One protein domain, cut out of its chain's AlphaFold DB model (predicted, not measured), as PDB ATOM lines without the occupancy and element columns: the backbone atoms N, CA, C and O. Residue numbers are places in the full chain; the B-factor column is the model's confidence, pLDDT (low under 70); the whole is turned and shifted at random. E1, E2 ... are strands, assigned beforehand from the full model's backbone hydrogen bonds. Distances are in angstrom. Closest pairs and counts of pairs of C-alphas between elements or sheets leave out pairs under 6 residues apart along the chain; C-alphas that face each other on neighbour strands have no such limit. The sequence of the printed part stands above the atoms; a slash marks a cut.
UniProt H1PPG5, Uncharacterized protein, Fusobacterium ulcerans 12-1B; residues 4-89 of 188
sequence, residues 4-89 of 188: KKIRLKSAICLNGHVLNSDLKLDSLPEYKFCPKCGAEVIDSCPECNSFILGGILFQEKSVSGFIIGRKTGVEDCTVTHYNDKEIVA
ATOM      1  N   LYS A   4      37.118  37.060  15.946       86.00
ATOM      2  CA  LYS A   4      36.167  36.396  15.044       86.00
ATOM      3  C   LYS A   4      36.923  35.296  14.304       86.00
ATOM      4  O   LYS A   4      37.971  35.564  13.727       86.00
ATOM      5  N   LYS A   5      36.395  34.071  14.318       91.31
ATOM      6  CA  LYS A   5      36.941  32.949  13.541       91.31
ATOM      7  C   LYS A   5      36.175  32.822  12.230       91.31
ATOM      8  O   LYS A   5      34.945  32.802  12.248       91.31
ATOM      9  N   ILE A   6      36.891  32.729  11.119       91.62
ATOM     10  CA  ILE A   6      36.331  32.548   9.779       91.62
ATOM     11  C   ILE A   6      36.913  31.268   9.186       91.62
ATOM     12  O   ILE A   6      38.123  31.055   9.225       91.62
ATOM     13  N   ARG A   7      36.040  30.410   8.652       93.44
ATOM     14  CA  ARG A   7      36.446  29.220   7.900       93.44
ATOM     15  C   ARG A   7      36.904  29.630   6.506       93.44
ATOM     16  O   ARG A   7      36.206  30.384   5.829       93.44
ATOM     17  N   LEU A   8      38.063  29.126   6.110       95.19
ATOM     18  CA  LEU A   8      38.612  29.262   4.768       95.19
ATOM     19  C   LEU A   8      38.304  27.992   3.969       95.19
ATOM     20  O   LEU A   8      37.950  26.956   4.544       95.19
ATOM     21  N   LYS A   9      38.436  28.077   2.648       95.75
ATOM     22  CA  LYS A   9      38.320  26.933   1.745       95.75
ATOM     23  C   LYS A   9      39.680  26.534   1.176       95.75
ATOM     24  O   LYS A   9      40.614  27.336   1.136       95.75
ATOM     25  N   SER A  10      39.765  25.290   0.733       96.62
ATOM     26  CA  SER A  10      40.938  24.725   0.074       96.62
ATOM     27  C   SER A  10      40.706  24.597  -1.421       96.62
ATOM     28  O   SER A  10      39.595  24.300  -1.845       96.62
ATOM     29  N   ALA A  11      41.766  24.762  -2.208       96.88
ATOM     30  CA  ALA A  11      41.789  24.425  -3.625       96.88
ATOM     31  C   ALA A  11      42.701  23.217  -3.836       96.88
ATOM     32  O   ALA A  11      43.886  23.244  -3.484       96.88
ATOM     33  N   ILE A  12      42.140  22.144  -4.389       97.31
ATOM     34  CA  ILE A  12      42.795  20.841  -4.518       97.31
ATOM     35  C   ILE A  12      42.543  20.317  -5.927       97.31
ATOM     36  O   ILE A  12      41.434  20.422  -6.451       97.31
ATOM     37  N   CYS A  13      43.565  19.759  -6.574       97.31
ATOM     38  CA  CYS A  13      43.363  19.163  -7.891       97.31
ATOM     39  C   CYS A  13      42.689  17.788  -7.823       97.31
ATOM     40  O   CYS A  13      42.756  17.112  -6.800       97.31
ATOM     41  N   LEU A  14      42.117  17.315  -8.935       96.50
ATOM     42  CA  LEU A  14      41.464  15.994  -9.009       96.50
ATOM     43  C   LEU A  14      42.391  14.802  -8.678       96.50
ATOM     44  O   LEU A  14      41.906  13.698  -8.437       96.50
ATOM     45  N   ASN A  15      43.709  15.024  -8.628       94.62
ATOM     46  CA  ASN A  15      44.707  14.035  -8.205       94.62
ATOM     47  C   ASN A  15      45.177  14.212  -6.745       94.62
ATOM     48  O   ASN A  15      46.036  13.461  -6.299       94.62
ATOM     49  N   GLY A  16      44.639  15.180  -5.995       94.50
ATOM     50  CA  GLY A  16      44.868  15.324  -4.551       94.50
ATOM     51  C   GLY A  16      46.011  16.258  -4.149       94.50
ATOM     52  O   GLY A  16      46.352  16.339  -2.973       94.50
ATOM     53  N   HIS A  17      46.613  17.001  -5.083       94.38
ATOM     54  CA  HIS A  17      47.590  18.028  -4.716       94.38
ATOM     55  C   HIS A  17      46.875  19.259  -4.146       94.38
ATOM     56  O   HIS A  17      46.184  19.967  -4.883       94.38
ATOM     57  N   VAL A  18      47.076  19.522  -2.853       95.06
ATOM     58  CA  VAL A  18      46.619  20.749  -2.185       95.06
ATOM     59  C   VAL A  18      47.443  21.929  -2.703       95.06
ATOM     60  O   VAL A  18      48.675  21.909  -2.624       95.06
ATOM     61  N   LEU A  19      46.770  22.928  -3.275       94.94
ATOM     62  CA  LEU A  19      47.394  24.144  -3.808       94.94
ATOM     63  C   LEU A  19      47.289  25.297  -2.814       94.94
ATOM     64  O   LEU A  19      48.275  25.978  -2.549       94.94
ATOM     65  N   ASN A  20      46.105  25.459  -2.227       93.56
ATOM     66  CA  ASN A  20      45.815  26.470  -1.222       93.56
ATOM     67  C   ASN A  20      44.908  25.868  -0.155       93.56
ATOM     68  O   ASN A  20      44.066  25.021  -0.460       93.56
ATOM     69  N   SER A  21      45.039  26.359   1.072       94.44
ATOM     70  CA  SER A  21      44.142  26.034   2.186       94.44
ATOM     71  C   SER A  21      43.655  27.276   2.928       94.44
ATOM     72  O   SER A  21      43.021  27.182   3.973       94.44
ATOM     73  N   ASP A  22      43.939  28.459   2.404       93.94
ATOM     74  CA  ASP A  22      43.727  29.750   3.043       93.94
ATOM     75  C   ASP A  22      42.824  30.686   2.222       93.94
ATOM     76  O   ASP A  22      42.758  31.891   2.473       93.94
ATOM     77  N   LEU A  23      42.078  30.142   1.258       94.25
ATOM     78  CA  LEU A  23      41.206  30.940   0.404       94.25
ATOM     79  C   LEU A  23      39.985  31.434   1.183       94.25
ATOM     80  O   LEU A  23      39.288  30.668   1.855       94.25
ATOM     81  N   LYS A  24      39.666  32.724   1.041       92.69
ATOM     82  CA  LYS A  24      38.373  33.257   1.492       92.69
ATOM     83  C   LYS A  24      37.256  32.641   0.640       92.69
ATOM     84  O   LYS A  24      37.479  32.278  -0.513       92.69
ATOM     85  N   LEU A  25      36.049  32.534   1.196       91.12
ATOM     86  CA  LEU A  25      34.909  31.866   0.544       91.12
ATOM     87  C   LEU A  25      34.585  32.464  -0.839       91.12
ATOM     88  O   LEU A  25      34.338  31.718  -1.786       91.12
ATOM     89  N   ASP A  26      34.700  33.787  -0.960       91.00
ATOM     90  CA  ASP A  26      34.411  34.541  -2.188       91.00
ATOM     91  C   ASP A  26      35.601  34.598  -3.167       91.00
ATOM     92  O   ASP A  26      35.479  35.114  -4.276       91.00
ATOM     93  N   SER A  27      36.776  34.098  -2.768       92.88
ATOM     94  CA  SER A  27      37.974  34.088  -3.611       92.88
ATOM     95  C   SER A  27      37.976  32.886  -4.547       92.88
ATOM     96  O   SER A  27      37.566  31.792  -4.166       92.88
ATOM     97  N   LEU A  28      38.475  33.067  -5.768       91.94
ATOM     98  CA  LEU A  28      38.712  31.964  -6.696       91.94
ATOM     99  C   LEU A  28      40.129  31.400  -6.508       91.94
ATOM    100  O   LEU A  28      41.026  32.152  -6.115       91.94
ATOM    101  N   PRO A  29      40.354  30.108  -6.803       92.38
ATOM    102  CA  PRO A  29      41.697  29.547  -6.883       92.38
ATOM    103  C   PRO A  29      42.564  30.299  -7.898       92.38
ATOM    104  O   PRO A  29      42.086  30.686  -8.965       92.38
ATOM    105  N   GLU A  30      43.853  30.453  -7.593       91.12
ATOM    106  CA  GLU A  30      44.831  31.083  -8.494       91.12
ATOM    107  C   GLU A  30      44.974  30.304  -9.812       91.12
ATOM    108  O   GLU A  30      45.049  30.887 -10.895       91.12
ATOM    109  N   TYR A  31      44.956  28.972  -9.721       92.69
ATOM    110  CA  TYR A  31      45.142  28.071 -10.851       92.69
ATOM    111  C   TYR A  31      43.873  27.275 -11.139       92.69
ATOM    112  O   TYR A  31      43.328  26.620 -10.253       92.69
ATOM    113  N   LYS A  32      43.460  27.246 -12.411       96.00
ATOM    114  CA  LYS A  32      42.407  26.334 -12.897       96.00
ATOM    115  C   LYS A  32      42.898  24.890 -13.053       96.00
ATOM    116  O   LYS A  32      42.108  23.957 -12.964       96.00
ATOM    117  N   PHE A  33      44.200  24.710 -13.277       97.94
ATOM    118  CA  PHE A  33      44.850  23.411 -13.448       97.94
ATOM    119  C   PHE A  33      46.099  23.321 -12.579       97.94
ATOM    120  O   PHE A  33      46.829  24.292 -12.406       97.94
ATOM    121  N   CYS A  34      46.361  22.134 -12.045       97.69
ATOM    122  CA  CYS A  34      47.482  21.882 -11.159       97.69
ATOM    123  C   CYS A  34      48.822  22.040 -11.894       97.69
ATOM    124  O   CYS A  34      49.060  21.307 -12.857       97.69
ATOM    125  N   PRO A  35      49.761  22.865 -11.404       97.19
ATOM    126  CA  PRO A  35      51.079  23.000 -12.026       97.19
ATOM    127  C   PRO A  35      51.938  21.730 -11.905       97.19
ATOM    128  O   PRO A  35      52.877  21.554 -12.671       97.19
ATOM    129  N   LYS A  36      51.622  20.830 -10.960       95.25
ATOM    130  CA  LYS A  36      52.368  19.577 -10.748       95.25
ATOM    131  C   LYS A  36      51.942  18.453 -11.693       95.25
ATOM    132  O   LYS A  36      52.771  17.634 -12.065       95.25
ATOM    133  N   CYS A  37      50.653  18.368 -12.030       95.75
ATOM    134  CA  CYS A  37      50.109  17.209 -12.751       95.75
ATOM    135  C   CYS A  37      49.085  17.537 -13.846       95.75
ATOM    136  O   CYS A  37      48.537  16.618 -14.442       95.75
ATOM    137  N   GLY A  38      48.762  18.812 -14.076       96.88
ATOM    138  CA  GLY A  38      47.818  19.251 -15.110       96.88
ATOM    139  C   GLY A  38      46.337  18.967 -14.834       96.88
ATOM    140  O   GLY A  38      45.495  19.355 -15.634       96.88
ATOM    141  N   ALA A  39      45.994  18.321 -13.715       97.56
ATOM    142  CA  ALA A  39      44.604  18.020 -13.367       97.56
ATOM    143  C   ALA A  39      43.825  19.288 -12.987       97.56
ATOM    144  O   ALA A  39      44.393  20.199 -12.381       97.56
ATOM    145  N   GLU A  40      42.529  19.318 -13.294       98.06
ATOM    146  CA  GLU A  40      41.624  20.406 -12.907       98.06
ATOM    147  C   GLU A  40      41.619  20.622 -11.386       98.06
ATOM    148  O   GLU A  40      41.808  19.681 -10.607       98.06
ATOM    149  N   VAL A  41      41.449  21.878 -10.976       98.00
ATOM    150  CA  VAL A  41      41.419  22.314  -9.578       98.00
ATOM    151  C   VAL A  41      39.988  22.599  -9.160       98.00
ATOM    152  O   VAL A  41      39.292  23.375  -9.809       98.00
ATOM    153  N   ILE A  42      39.583  22.010  -8.039       97.69
ATOM    154  CA  ILE A  42      38.280  22.237  -7.420       97.69
ATOM    155  C   ILE A  42      38.465  22.827  -6.022       97.69
ATOM    156  O   ILE A  42      39.416  22.502  -5.311       97.69
ATOM    157  N   ASP A  43      37.544  23.697  -5.622       97.12
ATOM    158  CA  ASP A  43      37.466  24.277  -4.274       97.12
ATOM    159  C   ASP A  43      36.153  23.936  -3.553       97.12
ATOM    160  O   ASP A  43      35.891  24.376  -2.430       97.12
ATOM    161  N   SER A  44      35.328  23.130  -4.220       97.25
ATOM    162  CA  SER A  44      33.980  22.759  -3.820       97.25
ATOM    163  C   SER A  44      33.728  21.295  -4.171       97.25
ATOM    164  O   SER A  44      34.303  20.749  -5.114       97.25
ATOM    165  N   CYS A  45      32.879  20.632  -3.394       98.00
ATOM    166  CA  CYS A  45      32.505  19.247  -3.617       98.00
ATOM    167  C   CYS A  45      31.727  19.116  -4.936       98.00
ATOM    168  O   CYS A  45      30.701  19.778  -5.080       98.00
ATOM    169  N   PRO A  46      32.130  18.231  -5.864       97.56
ATOM    170  CA  PRO A  46      31.432  18.072  -7.143       97.56
ATOM    171  C   PRO A  46      30.011  17.503  -6.990       97.56
ATOM    172  O   PRO A  46      29.204  17.605  -7.906       97.56
ATOM    173  N   GLU A  47      29.693  16.919  -5.834       97.81
ATOM    174  CA  GLU A  47      28.431  16.218  -5.597       97.81
ATOM    175  C   GLU A  47      27.370  17.073  -4.897       97.81
ATOM    176  O   GLU A  47      26.182  16.928  -5.174       97.81
ATOM    177  N   CYS A  48      27.773  17.932  -3.956       97.88
ATOM    178  CA  CYS A  48      26.851  18.780  -3.189       97.88
ATOM    179  C   CYS A  48      27.205  20.272  -3.227       97.88
ATOM    180  O   CYS A  48      26.510  21.077  -2.613       97.88
ATOM    181  N   ASN A  49      28.276  20.645  -3.930       97.19
ATOM    182  CA  ASN A  49      28.758  22.016  -4.090       97.19
ATOM    183  C   ASN A  49      29.177  22.726  -2.785       97.19
ATOM    184  O   ASN A  49      29.397  23.935  -2.782       97.19
ATOM    185  N   SER A  50      29.317  22.004  -1.667       96.81
ATOM    186  CA  SER A  50      29.875  22.569  -0.435       96.81
ATOM    187  C   SER A  50      31.365  22.860  -0.598       96.81
ATOM    188  O   SER A  50      32.084  22.029  -1.153       96.81
ATOM    189  N   PHE A  51      31.860  23.967  -0.046       96.88
ATOM    190  CA  PHE A  51      33.292  24.271  -0.080       96.88
ATOM    191  C   PHE A  51      34.135  23.172   0.570       96.88
ATOM    192  O   PHE A  51      33.777  22.621   1.613       96.88
ATOM    193  N   ILE A  52      35.285  22.883  -0.033       96.81
ATOM    194  CA  ILE A  52      36.286  22.006   0.570       96.81
ATOM    195  C   ILE A  52      36.915  22.779   1.726       96.81
ATOM    196  O   ILE A  52      37.455  23.865   1.529       96.81
ATOM    197  N   LEU A  53      36.834  22.236   2.940       95.12
ATOM    198  CA  LEU A  53      37.325  22.922   4.131       95.12
ATOM    199  C   LEU A  53      38.840  23.140   4.063       95.12
ATOM    200  O   LEU A  53      39.605  22.229   3.743       95.12
ATOM    201  N   GLY A  54      39.255  24.357   4.396       94.88
ATOM    202  CA  GLY A  54      40.650  24.716   4.601       94.88
ATOM    203  C   GLY A  54      40.926  25.133   6.036       94.88
ATOM    204  O   GLY A  54      40.378  24.592   7.002       94.88
ATOM    205  N   GLY A  55      41.821  26.097   6.156       94.38
ATOM    206  CA  GLY A  55      42.283  26.685   7.390       94.38
ATOM    207  C   GLY A  55      41.265  27.597   8.068       94.38
ATOM    208  O   GLY A  55      40.076  27.665   7.735       94.38
ATOM    209  N   ILE A  56      41.760  28.314   9.069       94.62
ATOM    210  CA  ILE A  56      40.982  29.245   9.879       94.62
ATOM    211  C   ILE A  56      41.683  30.597   9.876       94.62
ATOM    212  O   ILE A  56      42.859  30.697  10.214       94.62
ATOM    213  N   LEU A  57      40.933  31.643   9.542       92.81
ATOM    214  CA  LEU A  57      41.347  33.031   9.700       92.81
ATOM    215  C   LEU A  57      40.810  33.573  11.027       92.81
ATOM    216  O   LEU A  57      39.607  33.517  11.303       92.81
ATOM    217  N   PHE A  58      41.701  34.138  11.831       91.00
ATOM    218  CA  PHE A  58      41.369  34.879  13.037       91.00
ATOM    219  C   PHE A  58      41.391  36.371  12.720       91.00
ATOM    220  O   PHE A  58      42.403  36.904  12.271       91.00
ATOM    221  N   GLN A  59      40.274  37.050  12.972       88.88
ATOM    222  CA  GLN A  59      40.153  38.497  12.827       88.88
ATOM    223  C   GLN A  59      40.031  39.178  14.184       88.88
ATOM    224  O   GLN A  59      39.344  38.680  15.082       88.88
ATOM    225  N   GLU A  60      40.629  40.358  14.308       85.69
ATOM    226  CA  GLU A  60      40.493  41.219  15.480       85.69
ATOM    227  C   GLU A  60      39.661  42.454  15.174       85.69
ATOM    228  O   GLU A  60      39.776  43.067  14.113       85.69
ATOM    229  N   LYS A  61      38.815  42.822  16.139       81.25
ATOM    230  CA  LYS A  61      38.045  44.060  16.083       81.25
ATOM    231  C   LYS A  61      38.957  45.239  16.391       81.25
ATOM    232  O   LYS A  61      39.545  45.286  17.470       81.25
ATOM    233  N   SER A  62      38.995  46.211  15.494       77.94
ATOM    234  CA  SER A  62      39.517  47.547  15.758       77.94
ATOM    235  C   SER A  62      38.367  48.552  15.698       77.94
ATOM    236  O   SER A  62      37.422  48.402  14.926       77.94
ATOM    237  N   VAL A  63      38.394  49.553  16.575       76.12
ATOM    238  CA  VAL A  63      37.385  50.618  16.603       76.12
ATOM    239  C   VAL A  63      38.097  51.918  16.289       76.12
ATOM    240  O   VAL A  63      39.062  52.268  16.962       76.12
ATOM    241  N   SER A  64      37.625  52.624  15.270       73.38
ATOM    242  CA  SER A  64      38.061  53.983  14.966       73.38
ATOM    243  C   SER A  64      36.885  54.926  15.192       73.38
ATOM    244  O   SER A  64      35.845  54.773  14.548       73.38
ATOM    245  N   GLY A  65      37.038  55.875  16.113       66.81
ATOM    246  CA  GLY A  65      36.093  56.975  16.294       66.81
ATOM    247  C   GLY A  65      36.550  58.195  15.503       66.81
ATOM    248  O   GLY A  65      37.742  58.502  15.489       66.81
ATOM    249  N   PHE A  66      35.616  58.891  14.861       64.69
ATOM    250  CA  PHE A  66      35.862  60.223  14.316       64.69
ATOM    251  C   PHE A  66      34.769  61.180  14.780       64.69
ATOM    252  O   PHE A  66      33.579  60.876  14.707       64.69
ATOM    253  N   ILE A  67      35.191  62.356  15.241       61.47
ATOM    254  CA  ILE A  67      34.292  63.419  15.686       61.47
ATOM    255  C   ILE A  67      33.861  64.218  14.455       61.47
ATOM    256  O   ILE A  67      34.670  64.941  13.871       61.47
ATOM    257  N   ILE A  68      32.589  64.111  14.059       61.00
ATOM    258  CA  ILE A  68      32.023  64.959  13.004       61.00
ATOM    259  C   ILE A  68      31.386  66.180  13.671       61.00
ATOM    260  O   ILE A  68      30.314  66.098  14.268       61.00
ATOM    261  N   GLY A  69      32.044  67.336  13.572       56.09
ATOM    262  CA  GLY A  69      31.464  68.602  14.016       56.09
ATOM    263  C   GLY A  69      30.382  69.074  13.043       56.09
ATOM    264  O   GLY A  69      30.702  69.574  11.965       56.09
ATOM    265  N   ARG A  70      29.100  68.951  13.407       57.31
ATOM    266  CA  ARG A  70      28.001  69.640  12.709       57.31
ATOM    267  C   ARG A  70      27.663  70.929  13.453       57.31
ATOM    268  O   ARG A  70      27.765  71.004  14.673       57.31
ATOM    269  N   LYS A  71      27.203  71.955  12.724       57.94
ATOM    270  CA  LYS A  71      26.801  73.261  13.296       57.94
ATOM    271  C   LYS A  71      25.706  73.161  14.378       57.94
ATOM    272  O   LYS A  71      25.473  74.137  15.078       57.94
ATOM    273  N   THR A  72      25.046  72.009  14.508       52.12
ATOM    274  CA  THR A  72      23.925  71.754  15.423       52.12
ATOM    275  C   THR A  72      24.218  70.694  16.497       52.12
ATOM    276  O   THR A  72      23.309  70.353  17.246       52.12
ATOM    277  N   GLY A  73      25.447  70.161  16.592       56.12
ATOM    278  CA  GLY A  73      25.820  69.152  17.595       56.12
ATOM    279  C   GLY A  73      27.035  68.297  17.209       56.12
ATOM    280  O   GLY A  73      27.490  68.319  16.065       56.12
ATOM    281  N   VAL A  74      27.555  67.540  18.181       57.16
ATOM    282  CA  VAL A  74      28.615  66.539  17.980       57.16
ATOM    283  C   VAL A  74      27.957  65.162  17.880       57.16
ATOM    284  O   VAL A  74      27.321  64.723  18.834       57.16
ATOM    285  N   GLU A  75      28.093  64.490  16.739       60.66
ATOM    286  CA  GLU A  75      27.708  63.080  16.595       60.66
ATOM    287  C   GLU A  75      28.962  62.213  16.756       60.66
ATOM    288  O   GLU A  75      29.935  62.380  16.016       60.66
ATOM    289  N   ASP A  76      28.945  61.300  17.732       58.22
ATOM    290  CA  ASP A  76      30.009  60.313  17.925       58.22
ATOM    291  C   ASP A  76      29.783  59.142  16.960       58.22
ATOM    292  O   ASP A  76      28.902  58.299  17.150       58.22
ATOM    293  N   CYS A  77      30.537  59.139  15.862       67.19
ATOM    294  CA  CYS A  77      30.486  58.090  14.857       67.19
ATOM    295  C   CYS A  77      31.633  57.111  15.113       67.19
ATOM    296  O   CYS A  77      32.796  57.397  14.814       67.19
ATOM    297  N   THR A  78      31.301  55.934  15.642       67.19
ATOM    298  CA  THR A  78      32.256  54.833  15.792       67.19
ATOM    299  C   THR A  78      32.122  53.857  14.630       67.19
ATOM    300  O   THR A  78      31.034  53.379  14.313       67.19
ATOM    301  N   VAL A  79      33.246  53.548  13.981       74.00
ATOM    302  CA  VAL A  79      33.317  52.530  12.929       74.00
ATOM    303  C   VAL A  79      34.102  51.339  13.462       74.00
ATOM    304  O   VAL A  79      35.255  51.468  13.883       74.00
ATOM    305  N   THR A  80      33.471  50.164  13.458       68.00
ATOM    306  CA  THR A  80      34.134  48.898  13.781       68.00
ATOM    307  C   THR A  80      34.733  48.287  12.521       68.00
ATOM    308  O   THR A  80      34.001  47.964  11.585       68.00
ATOM    309  N   HIS A  81      36.038  48.061  12.531       77.50
ATOM    310  CA  HIS A  81      36.782  47.368  11.491       77.50
ATOM    311  C   HIS A  81      37.201  45.978  11.987       77.50
ATOM    312  O   HIS A  81      37.362  45.748  13.189       77.50
ATOM    313  N   TYR A  82      37.361  45.038  11.059       77.06
ATOM    314  CA  TYR A  82      37.927  43.722  11.335       77.06
ATOM    315  C   TYR A  82      39.215  43.592  10.543       77.06
ATOM    316  O   TYR A  82      39.189  43.658   9.317       77.06
ATOM    317  N   ASN A  83      40.321  43.409  11.254       80.56
ATOM    318  CA  ASN A  83      41.626  43.218  10.644       80.56
ATOM    319  C   ASN A  83      41.995  41.738  10.706       80.56
ATOM    320  O   ASN A  83      41.819  41.092  11.745       80.56
ATOM    321  N   ASP A  84      42.499  41.212   9.593       81.12
ATOM    322  CA  ASP A  84      43.048  39.861   9.516       81.12
ATOM    323  C   ASP A  84      44.286  39.799  10.427       81.12
ATOM    324  O   ASP A  84      45.225  40.575  10.258       81.12
ATOM    325  N   LYS A  85      44.251  38.926  11.439       83.44
ATOM    326  CA  LYS A  85      45.309  38.812  12.451       83.44
ATOM    327  C   LYS A  85      46.243  37.648  12.155       83.44
ATOM    328  O   LYS A  85      47.458  37.798  12.181       83.44
ATOM    329  N   GLU A  86      45.661  36.476  11.931       89.75
ATOM    330  CA  GLU A  86      46.396  35.219  11.834       89.75
ATOM    331  C   GLU A  86      45.633  34.233  10.953       89.75
ATOM    332  O   GLU A  86      44.417  34.078  11.094       89.75
ATOM    333  N   ILE A  87      46.354  33.548  10.067       88.44
ATOM    334  CA  ILE A  87      45.834  32.444   9.265       88.44
ATOM    335  C   ILE A  87      46.493  31.162   9.761       88.44
ATOM    336  O   ILE A  87      47.713  31.023   9.719       88.44
ATOM    337  N   VAL A  88      45.671  30.208  10.187       92.25
ATOM    338  CA  VAL A  88      46.096  28.837  10.474       92.25
ATOM    339  C   VAL A  88      45.694  27.980   9.282       92.25
ATOM    340  O   VAL A  88      44.532  27.596   9.158       92.25
ATOM    341  N   ALA A  89      46.645  27.738   8.381       88.56
ATOM    342  CA  ALA A  89      46.460  26.898   7.202       88.56
ATOM    343  C   ALA A  89      46.188  25.433   7.592       88.56
ATOM    344  O   ALA A  89      46.736  24.939   8.579       88.56
TER     345      ALA A  89
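This is residues 4 to 89 of the 188 residues of an uncharacterized protein of Fusobacterium ulcerans 12-1B (UniProt H1PPG5). A long, twisted two-stranded arm, the hairpin of E3 and E4, reaches out from a small head, and its tip, residues 69 to 74, stands free. The head holds the shorter hairpin of E1 and E2, the first residues of E3, and a long looped stretch, residues 24 to 52, tied to the end of E1 by a short pairing. The printed part has 86 residues with no named helix and four named strands, E1, E2, E3 and E4 along the chain; they make one antiparallel sheet in the order E2, E1, E3, E4. The class is all strand. The whole is extended, with a radius of gyration of the C-alphas of 19.8 A, and the arm makes the length in spans of 66 by 25 by 22 A.

E1, residues 4 to 13, is an inner strand of a twisted sheet. It forms a hairpin with E2, residues 18 to 23, an edge strand; they are antiparallel at 155 degrees, with N 9 and O 23 2.8 A apart, within hydrogen-bond range. Residues 12 to 13 of E1 also pair antiparallel with residues 41 to 42. The pairing of E1 is staggered: its residues 9 to 12 pair with E2, and its residues 4 to 9 with E3, residues 53 to 70. E1 and E3 are antiparallel at 136 degrees, with N 6 and O 57 2.8 A apart, within hydrogen-bond range. E3 bends by 56 degrees at residue 56. The closest C-alphas of E2 and E3 are those of Ser 21 and Gly 54, 4.4 A apart. E3 forms a hairpin with E4, residues 73 to 88, the other edge strand; they are antiparallel at 162 degrees, with N 58 and O 86 2.8 A apart and N 70 and O 73 3.2 A apart, both within hydrogen-bond range.

E1 begins at C-alpha 4, (36.167, 36.396, 15.044), and measures 29.6 A from first to last C-alpha. E2 measures 11.8 A. E3, the longest strand with 18 residues, measures 48.4 A and ends at C-alpha 70, (28.001, 69.640, 12.709). E4 measures 45.7 A and ends at C-alpha 88, (46.096, 28.837, 10.474).

The two C-alphas farthest apart, those of Cys 37 and Thr 72, are 66.7 A apart. The printed part has no cut. The links from E1 to E2 and from E3 to E4 are tight, and that from E2 to E3, 29 residues, is long. The mean pLDDT of the printed part is 86.7; residues 65 to 78 and residue 80 are under 70.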